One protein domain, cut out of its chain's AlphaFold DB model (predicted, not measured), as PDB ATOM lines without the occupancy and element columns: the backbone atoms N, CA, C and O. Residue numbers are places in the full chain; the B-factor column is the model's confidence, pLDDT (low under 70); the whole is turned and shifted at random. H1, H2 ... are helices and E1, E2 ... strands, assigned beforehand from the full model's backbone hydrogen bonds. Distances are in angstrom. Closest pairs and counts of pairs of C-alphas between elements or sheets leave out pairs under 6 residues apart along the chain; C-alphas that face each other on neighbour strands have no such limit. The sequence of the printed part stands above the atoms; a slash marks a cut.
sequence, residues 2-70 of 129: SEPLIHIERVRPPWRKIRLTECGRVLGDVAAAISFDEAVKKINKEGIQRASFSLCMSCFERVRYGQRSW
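This is residues 2 to 70 of the 129 residues of an uncharacterized protein of marine sediment metagenome (UniProt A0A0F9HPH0). A small parallel sheet of two short strands, E1 beside E2, sits in the middle; H3 packs on E1, H1 begins close to E1, and H2 lies at one end of the long axis. The long loop of residues 9 to 31 reaches the other end at Trp 15. The printed part has 69 residues, with two named strands and three named helices in the order E1, E2, H1, H2, H3. The class is mostly helix, though under half of the residues are in named elements. The whole is compact, with a radius of gyration of the C-alphas of 11.7 A and spans of 36 by 26 by 15 A.

E1, residues 6 to 8, and E2, residues 32 to 34, are parallel neighbours at 39 degrees; N 7 and O 32, and N 34 and O 7, are each 2.9 A apart, within hydrogen-bond range. The closest C-alphas of E1 and H3, residues 57 to 64, are those of Ile 8 and Cys 59, 5.8 A apart. H1, residues 36 to 46, only just touches H3, with 3 pairs of C-alphas within 8 A, the closest Phe 36 and Val 63 at 7.1 A; they stand about perpendicular, at 88 degrees. H2, residues 48 to 54, and H1 touch only at the corner, and only just, with 3 such pairs, the closest Ile 43 and Ala 51 at 5.5 A. E2 is apart from H2 and H3. Every O i to N i+4 pair is within hydrogen-bond range in H1 and H3; in H2 it is 1 of 3, beside 2 of 4 O i to N i+3 pairs.

E1 begins at C-alpha 6 (67.594, 115.329, 75.459) and is 6.8 A long; E2 is 7.0 A. H1 is 15.2 A, and H2 and H3 are each 10.6 A. H3 ends at C-alpha 64 (76.427, 127.831, 74.736).

The C-alphas farthest apart, those of Trp 15 and Gln 49, are 36.0 A apart. The printed part has no cut. E1 to E2 is a long link. Residues 2 to 3 are under 70 in pLDDT.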
ATOM      1  N   SER A   2      59.326 111.528  66.126       57.28
ATOM      2  CA  SER A   2      60.528 112.303  66.457       57.28
ATOM      3  C   SER A   2      61.177 111.683  67.689       57.28
ATOM      4  O   SER A   2      60.482 111.476  68.686       57.28
ATOM      5  N   GLU A   3      62.467 111.365  67.622       66.38
ATOM      6  CA  GLU A   3      63.209 110.913  68.797       66.38
ATOM      7  C   GLU A   3      63.028 111.915  69.951       66.38
ATOM      8  O   GLU A   3      62.982 113.130  69.712       66.38
ATOM      9  N   PRO A   4      62.864 111.442  71.196       82.56
ATOM     10  CA  PRO A   4      62.720 112.332  72.334       82.56
ATOM     11  C   PRO A   4      63.981 113.185  72.504       82.56
ATOM     12  O   PRO A   4      65.089 112.664  72.623       82.56
ATOM     13  N   LEU A   5      63.802 114.507  72.537       92.19
ATOM     14  CA  LEU A   5      64.894 115.450  72.760       92.19
ATOM     15  C   LEU A   5      65.504 115.255  74.152       92.19
ATOM     16  O   LEU A   5      64.797 115.086  75.146       92.19
ATOM     17  N   ILE A   6      66.825 115.362  74.220       95.50
ATOM     18  CA  ILE A   6      67.594 115.329  75.459       95.50
ATOM     19  C   ILE A   6      67.569 116.718  76.098       95.50
ATOM     20  O   ILE A   6      67.879 117.736  75.471       95.50
ATOM     21  N   HIS A   7      67.214 116.763  77.375       95.88
ATOM     22  CA  HIS A   7      67.258 117.970  78.185       95.88
ATOM     23  C   HIS A   7      68.534 118.035  79.021       95.88
ATOM     24  O   HIS A   7      69.248 117.052  79.175       95.88
ATOM     25  N   ILE A   8      68.830 119.215  79.556       94.31
ATOM     26  CA  ILE A   8      70.028 119.440  80.362       94.31
ATOM     27  C   ILE A   8      69.563 119.806  81.760       94.31
ATOM     28  O   ILE A   8      68.691 120.665  81.906       94.31
ATOM     29  N   GLU A   9      70.083 119.124  82.769       93.44
ATOM     30  CA  GLU A   9      69.758 119.395  84.159       93.44
ATOM     31  C   GLU A   9      70.267 120.778  84.570       93.44
ATOM     32  O   GLU A   9      71.390 121.194  84.271       93.44
ATOM     33  N   ARG A  10      69.400 121.506  85.269       90.31
ATOM     34  CA  ARG A  10      69.692 122.831  85.786       90.31
ATOM     35  C   ARG A  10      70.441 122.727  87.114       90.31
ATOM     36  O   ARG A  10      69.958 122.082  88.041       90.31
ATOM     37  N   VAL A  11      71.546 123.462  87.247       90.31
ATOM     38  CA  VAL A  11      72.196 123.697  88.548       90.31
ATOM     39  C   VAL A  11      71.223 124.382  89.501       90.31
ATOM     40  O   VAL A  11      70.575 125.370  89.147       90.31
ATOM     41  N   ARG A  12      71.140 123.862  90.723       87.69
ATOM     42  CA  ARG A  12      70.228 124.327  91.765       87.69
ATOM     43  C   ARG A  12      70.978 124.566  93.076       87.69
ATOM     44  O   ARG A  12      72.005 123.924  93.294       87.69
ATOM     45  N   PRO A  13      70.435 125.407  93.969       85.69
ATOM     46  CA  PRO A  13      70.903 125.464  95.346       85.69
ATOM     47  C   PRO A  13      70.793 124.087  96.025       85.69
ATOM     48  O   PRO A  13      69.849 123.333  95.737       85.69
ATOM     49  N   PRO A  14      71.706 123.745  96.953       84.69
ATOM     50  CA  PRO A  14      71.778 122.406  97.539       84.69
ATOM     51  C   PRO A  14      70.515 122.020  98.323       84.69
ATOM     52  O   PRO A  14      70.118 120.854  98.312       84.69
ATOM     53  N   TRP A  15      69.831 122.992  98.934       79.50
ATOM     54  CA  TRP A  15      68.602 122.770  99.703       79.50
ATOM     55  C   TRP A  15      67.344 122.561  98.848       79.50
ATOM     56  O   TRP A  15      66.345 122.049  99.356       79.50
ATOM     57  N   ARG A  16      67.358 122.919  97.557       81.81
ATOM     58  CA  ARG A  16      66.155 122.841  96.717       81.81
ATOM     59  C   ARG A  16      65.901 121.418  96.244       81.81
ATOM     60  O   ARG A  16      66.708 120.867  95.513       81.81
ATOM     61  N   LYS A  17      64.751 120.830  96.573       84.88
ATOM     62  CA  LYS A  17      64.455 119.428  96.213       84.88
ATOM     63  C   LYS A  17      63.995 119.243  94.769       84.88
ATOM     64  O   LYS A  17      64.262 118.207  94.164       84.88
ATOM     65  N   ILE A  18      63.309 120.238  94.213       86.44
ATOM     66  CA  ILE A  18      62.767 120.162  92.856       86.44
ATOM     67  C   ILE A  18      63.917 120.206  91.848       86.44
ATOM     68  O   ILE A  18      64.691 121.165  91.804       86.44
ATOM     69  N   ARG A  19      64.004 119.168  91.013       90.44
ATOM     70  CA  ARG A  19      64.961 119.089  89.907       90.44
ATOM     71  C   ARG A  19      64.300 119.597  88.637       90.44
ATOM     72  O   ARG A  19      63.261 119.084  88.215       90.44
ATOM     73  N   LEU A  20      64.910 120.610  88.042       91.12
ATOM     74  CA  LEU A  20      64.452 121.225  86.807       91.12
ATOM     75  C   LEU A  20      65.493 121.024  85.714       91.12
ATOM     76  O   LEU A  20      66.685 120.862  85.966       91.12
ATOM     77  N   THR A  21      65.027 121.089  84.483       92.75
ATOM     78  CA  THR A  21      65.867 121.230  83.299       92.75
ATOM     79  C   THR A  21      66.192 122.704  83.057       92.75
ATOM     80  O   THR A  21      65.524 123.611  83.565       92.75
ATOM     81  N   GLU A  22      67.213 122.985  82.252       89.94
ATOM     82  CA  GLU A  22      67.595 124.350  81.885       89.94
ATOM     83  C   GLU A  22      66.432 125.112  81.228       89.94
ATOM     84  O   GLU A  22      66.188 126.277  81.557       89.94
ATOM     85  N   CYS A  23      65.610 124.429  80.425       90.25
ATOM     86  CA  CYS A  23      64.392 124.989  79.836       90.25
ATOM     87  C   CYS A  23      63.193 125.110  80.800       90.25
ATOM     88  O   CYS A  23      62.147 125.613  80.402       90.25
ATOM     89  N   GLY A  24      63.333 124.702  82.067       88.31
ATOM     90  CA  GLY A  24      62.344 124.931  83.128       88.31
ATOM     91  C   GLY A  24      61.307 123.823  83.328       88.31
ATOM     92  O   GLY A  24      60.442 123.968  84.191       88.31
ATOM     93  N   ARG A  25      61.391 122.713  82.584       89.81
ATOM     94  CA  ARG A  25      60.561 121.517  82.826       89.81
ATOM     95  C   ARG A  25      61.051 120.753  84.048       89.81
ATOM     96  O   ARG A  25      62.258 120.743  84.299       89.81
ATOM     97  N   VAL A  26      60.145 120.095  84.765       91.62
ATOM     98  CA  VAL A  26      60.516 119.170  85.843       91.62
ATOM     99  C   VAL A  26      61.254 117.981  85.238       91.62
ATOM    100  O   VAL A  26      60.903 117.507  84.160       91.62
ATOM    101  N   LEU A  27      62.304 117.515  85.912       92.00
ATOM    102  CA  LEU A  27      63.155 116.442  85.396       92.00
ATOM    103  C   LEU A  27      62.389 115.124  85.178       92.00
ATOM    104  O   LEU A  27      62.743 114.360  84.291       92.00
ATOM    105  N   GLY A  28      61.330 114.875  85.956       90.31
ATOM    106  CA  GLY A  28      60.455 113.707  85.790       90.31
ATOM    107  C   GLY A  28      59.521 113.770  84.575       90.31
ATOM    108  O   GLY A  28      59.015 112.735  84.163       90.31
ATOM    109  N   ASP A  29      59.328 114.951  83.977       90.69
ATOM    110  CA  ASP A  29      58.413 115.157  82.841       90.69
ATOM    111  C   ASP A  29      59.118 115.031  81.479       90.69
ATOM    112  O   ASP A  29      58.505 115.228  80.425       90.69
ATOM    113  N   VAL A  30      60.432 114.784  81.471       93.19
ATOM    114  CA  VAL A  30      61.237 114.685  80.249       93.19
ATOM    115  C   VAL A  30      61.723 113.258  80.040       93.19
ATOM    116  O   VAL A  30      62.132 112.580  80.974       93.19
ATOM    117  N   ALA A  31      61.699 112.806  78.787       93.31
ATOM    118  CA  ALA A  31      62.076 111.439  78.431       93.31
ATOM    119  C   ALA A  31      63.576 111.155  78.623       93.31
ATOM    120  O   ALA A  31      63.955 110.027  78.924       93.31
ATOM    121  N   ALA A  32      64.428 112.168  78.451       94.75
ATOM    122  CA  ALA A  32      65.864 112.064  78.664       94.75
ATOM    123  C   ALA A  32      66.431 113.384  79.190       94.75
ATOM    124  O   ALA A  32      66.068 114.468  78.719       94.75
ATOM    125  N   ALA A  33      67.359 113.288  80.139       95.31
ATOM    126  CA  ALA A  33      68.114 114.423  80.638       95.31
ATOM    127  C   ALA A  33      69.561 114.028  80.943       95.31
ATOM    128  O   ALA A  33      69.818 112.917  81.403       95.31
ATOM    129  N   ILE A  34      70.482 114.952  80.691       95.44
ATOM    130  CA  ILE A  34      71.911 114.831  80.983       95.44
ATOM    131  C   ILE A  34      72.363 116.015  81.839       95.44
ATOM    132  O   ILE A  34      71.727 117.068  81.852       95.44
ATOM    133  N   SER A  35      73.472 115.868  82.545       92.75
ATOM    134  CA  SER A  35      74.153 116.973  83.219       92.75
ATOM    135  C   SER A  35      74.775 117.952  82.215       92.75
ATOM    136  O   SER A  35      74.915 117.673  81.020       92.75
ATOM    137  N   PHE A  36      75.180 119.123  82.700       90.88
ATOM    138  CA  PHE A  36      75.882 120.105  81.878       90.88
ATOM    139  C   PHE A  36      77.226 119.590  81.356       90.88
ATOM    140  O   PHE A  36      77.511 119.742  80.171       90.88
ATOM    141  N   ASP A  37      78.009 118.909  82.193       90.56
ATOM    142  CA  ASP A  37      79.298 118.341  81.782       90.56
ATOM    143  C   ASP A  37      79.130 117.288  80.685       90.56
ATOM    144  O   ASP A  37      79.922 117.212  79.744       90.56
ATOM    145  N   GLU A  38      78.073 116.482  80.767       93.69
ATOM    146  CA  GLU A  38      77.715 115.529  79.718       93.69
ATOM    147  C   GLU A  38      77.283 116.235  78.432       93.69
ATOM    148  O   GLU A  38      77.670 115.804  77.344       93.69
ATOM    149  N   ALA A  39      76.550 117.347  78.533       92.75
ATOM    150  CA  ALA A  39      76.193 118.160  77.376       92.75
ATOM    151  C   ALA A  39      77.432 118.759  76.697       92.75
ATOM    152  O   ALA A  39      77.556 118.678  75.475       92.75
ATOM    153  N   VAL A  40      78.384 119.286  77.471       91.44
ATOM    154  CA  VAL A  40      79.661 119.801  76.954       91.44
ATOM    155  C   VAL A  40      80.461 118.684  76.282       91.44
ATOM    156  O   VAL A  40      80.911 118.847  75.148       91.44
ATOM    157  N   LYS A  41      80.584 117.512  76.920       93.38
ATOM    158  CA  LYS A  41      81.248 116.339  76.325       93.38
ATOM    159  C   LYS A  41      80.586 115.915  75.013       93.38
ATOM    160  O   LYS A  41      81.288 115.616  74.047       93.38
ATOM    161  N   LYS A  42      79.253 115.919  74.953       93.38
ATOM    162  CA  LYS A  42      78.486 115.594  73.745       93.38
ATOM    163  C   LYS A  42      78.735 116.603  72.625       93.38
ATOM    164  O   LYS A  42      79.039 116.192  71.508       93.38
ATOM    165  N   ILE A  43      78.686 117.902  72.925       92.25
ATOM    166  CA  ILE A  43      78.969 118.973  71.956       92.25
ATOM    167  C   ILE A  43      80.404 118.863  71.430       92.25
ATOM    168  O   ILE A  43      80.609 118.948  70.221       92.25
ATOM    169  N   ASN A  44      81.377 118.604  72.304       92.44
ATOM    170  CA  ASN A  44      82.778 118.433  71.912       92.44
ATOM    171  C   ASN A  44      82.992 117.189  71.036       92.44
ATOM    172  O   ASN A  44      83.798 117.222  70.110       92.44
ATOM    173  N   LYS A  45      82.266 116.098  71.304       95.00
ATOM    174  CA  LYS A  45      82.369 114.842  70.546       95.00
ATOM    175  C   LYS A  45      81.682 114.911  69.180       95.00
ATOM    176  O   LYS A  45      82.218 114.414  68.194       95.00
ATOM    177  N   GLU A  46      80.474 115.462  69.122       93.50
ATOM    178  CA  GLU A  46      79.618 115.420  67.926       93.50
ATOM    179  C   GLU A  46      79.763 116.674  67.052       93.50
ATOM    180  O   GLU A  46      79.528 116.629  65.838       93.50
ATOM    181  N   GLY A  47      80.188 117.786  67.648       93.00
ATOM    182  CA  GLY A  47      80.128 119.117  67.063       93.00
ATOM    183  C   GLY A  47      78.753 119.768  67.247       93.00
ATOM    184  O   GLY A  47      77.728 119.096  67.380       93.00
ATOM    185  N   ILE A  48      78.735 121.105  67.203       90.50
ATOM    186  CA  ILE A  48      77.559 121.966  67.446       90.50
ATOM    187  C   ILE A  48      76.341 121.526  66.617       90.50
ATOM    188  O   ILE A  48      75.258 121.365  67.171       90.50
ATOM    189  N   GLN A  49      76.520 121.288  65.313       90.69
ATOM    190  CA  GLN A  49      75.418 120.950  64.401       90.69
ATOM    191  C   GLN A  49      74.778 119.591  64.702       90.69
ATOM    192  O   GLN A  49      73.562 119.450  64.631       90.69
ATOM    193  N   ARG A  50      75.575 118.568  65.034       91.38
ATOM    194  CA  ARG A  50      75.036 117.228  65.321       91.38
ATOM    195  C   ARG A  50      74.395 117.177  66.705       91.38
ATOM    196  O   ARG A  50      73.306 116.630  66.853       91.38
ATOM    197  N   ALA A  51      75.007 117.842  67.684       91.44
ATOM    198  CA  ALA A  51      74.449 117.953  69.023       91.44
ATOM    199  C   ALA A  51      73.090 118.685  69.035       91.44
ATOM    200  O   ALA A  51      72.193 118.273  69.772       91.44
ATOM    201  N   SER A  52      72.885 119.705  68.185       90.75
ATOM    202  CA  SER A  52      71.615 120.453  68.135       90.75
ATOM    203  C   SER A  52      70.412 119.635  67.659       90.75
ATOM    204  O   SER A  52      69.287 119.988  67.991       90.75
ATOM    205  N   PHE A  53      70.611 118.534  66.923       91.69
ATOM    206  CA  PHE A  53      69.499 117.665  66.505       91.69
ATOM    207  C   PHE A  53      68.946 116.791  67.634       91.69
ATOM    208  O   PHE A  53      67.809 116.339  67.550       91.69
ATOM    209  N   SER A  54      69.737 116.546  68.683       93.00
ATOM    210  CA  SER A  54      69.355 115.655  69.787       93.00
ATOM    211  C   SER A  54      69.081 116.391  71.097       93.00
ATOM    212  O   SER A  54      68.437 115.833  71.980       93.00
ATOM    213  N   LEU A  55      69.534 117.639  71.241       93.75
ATOM    214  CA  LEU A  55      69.321 118.454  72.436       93.75
ATOM    215  C   LEU A  55      68.112 119.381  72.277       93.75
ATOM    216  O   LEU A  55      67.872 119.959  71.220       93.75
ATOM    217  N   CYS A  56      67.377 119.598  73.365       94.88
ATOM    218  CA  CYS A  56      66.371 120.653  73.428       94.88
ATOM    219  C   CYS A  56      67.020 122.013  73.119       94.88
ATOM    220  O   CYS A  56      67.938 122.426  73.828       94.88
ATOM    221  N   MET A  57      66.506 122.739  72.119       92.25
ATOM    222  CA  MET A  57      67.080 124.017  71.666       92.25
ATOM    223  C   MET A  57      67.254 125.042  72.792       92.25
ATOM    224  O   MET A  57      68.291 125.690  72.885       92.25
ATOM    225  N   SER A  58      66.290 125.153  73.710       91.25
ATOM    226  CA  SER A  58      66.407 126.067  74.855       91.25
ATOM    227  C   SER A  58      67.494 125.647  75.850       91.25
ATOM    228  O   SER A  58      68.121 126.505  76.465       91.25
ATOM    229  N   CYS A  59      67.712 124.342  76.030       92.31
ATOM    230  CA  CYS A  59      68.808 123.830  76.852       92.31
ATOM    231  C   CYS A  59      70.157 124.044  76.147       92.31
ATOM    232  O   CYS A  59      71.112 124.481  76.782       92.31
ATOM    233  N   PHE A  60      70.217 123.795  74.837       92.44
ATOM    234  CA  PHE A  60      71.410 123.966  74.008       92.44
ATOM    235  C   PHE A  60      71.916 125.412  73.997       92.44
ATOM    236  O   PHE A  60      73.090 125.654  74.275       92.44
ATOM    237  N   GLU A  61      71.023 126.378  73.762       88.44
ATOM    238  CA  GLU A  61      71.361 127.804  73.817       88.44
ATOM    239  C   GLU A  61      71.941 128.181  75.183       88.44
ATOM    240  O   GLU A  61      72.978 128.832  75.269       88.44
ATOM    241  N   ARG A  62      71.343 127.697  76.278       85.19
ATOM    242  CA  ARG A  62      71.856 127.968  77.630       85.19
ATOM    243  C   ARG A  62      73.225 127.352  77.886       85.19
ATOM    244  O   ARG A  62      74.034 127.978  78.562       85.19
ATOM    245  N   VAL A  63      73.508 126.177  77.324       83.88
ATOM    246  CA  VAL A  63      74.848 125.583  77.415       83.88
ATOM    247  C   VAL A  63      75.887 126.413  76.680       83.88
ATOM    248  O   VAL A  63      76.985 126.603  77.198       83.88
ATOM    249  N   ARG A  64      75.532 126.974  75.521       78.25
ATOM    250  CA  ARG A  64      76.427 127.831  74.736       78.25
ATOM    251  C   ARG A  64      76.884 129.081  75.496       78.25
ATOM    252  O   ARG A  64      78.010 129.526  75.295       78.25
ATOM    253  N   TYR A  65      76.037 129.628  76.367       75.06
ATOM    254  CA  TYR A  65      76.372 130.784  77.211       75.06
ATOM    255  C   TYR A  65      77.093 130.416  78.520       75.06
ATOM    256  O   TYR A  65      77.445 131.311  79.288       75.06
ATOM    257  N   GLY A  66      77.338 129.124  78.756       74.25
ATOM    258  CA  GLY A  66      77.949 128.609  79.976       74.25
ATOM    259  C   GLY A  66      76.953 128.509  81.133       74.25
ATOM    260  O   GLY A  66      76.123 129.393  81.362       74.25
ATOM    261  N   GLN A  67      77.043 127.421  81.895       71.31
ATOM    262  CA  GLN A  67      76.345 127.300  83.169       71.31
ATOM    263  C   GLN A  67      77.255 127.807  84.283       71.31
ATOM    264  O   GLN A  67      78.471 127.666  84.225       71.31
ATOM    265  N   ARG A  68      76.648 128.420  85.296       71.50
ATOM    266  CA  ARG A  68      77.340 128.819  86.518       71.50
ATOM    267  C   ARG A  68      77.125 127.722  87.544       71.50
ATOM    268  O   ARG A  68      75.970 127.342  87.774       71.50
ATOM    269  N   SER A  69      78.201 127.211  88.130       83.19
ATOM    270  CA  SER A  69      78.072 126.318  89.276       83.19
ATOM    271  C   SER A  69      77.545 127.104  90.481       83.19
ATOM    272  O   SER A  69      77.641 128.336  90.546       83.19
ATOM    273  N   TRP A  70      76.941 126.388  91.430       85.44
ATOM    274  CA  TRP A  70      76.504 126.993  92.686       85.44
ATOM    275  C   TRP A  70      77.687 127.611  93.438       85.44
ATOM    276  O   TRP A  70      77.567 128.721  93.944       85.44
TER     277      TRP A  70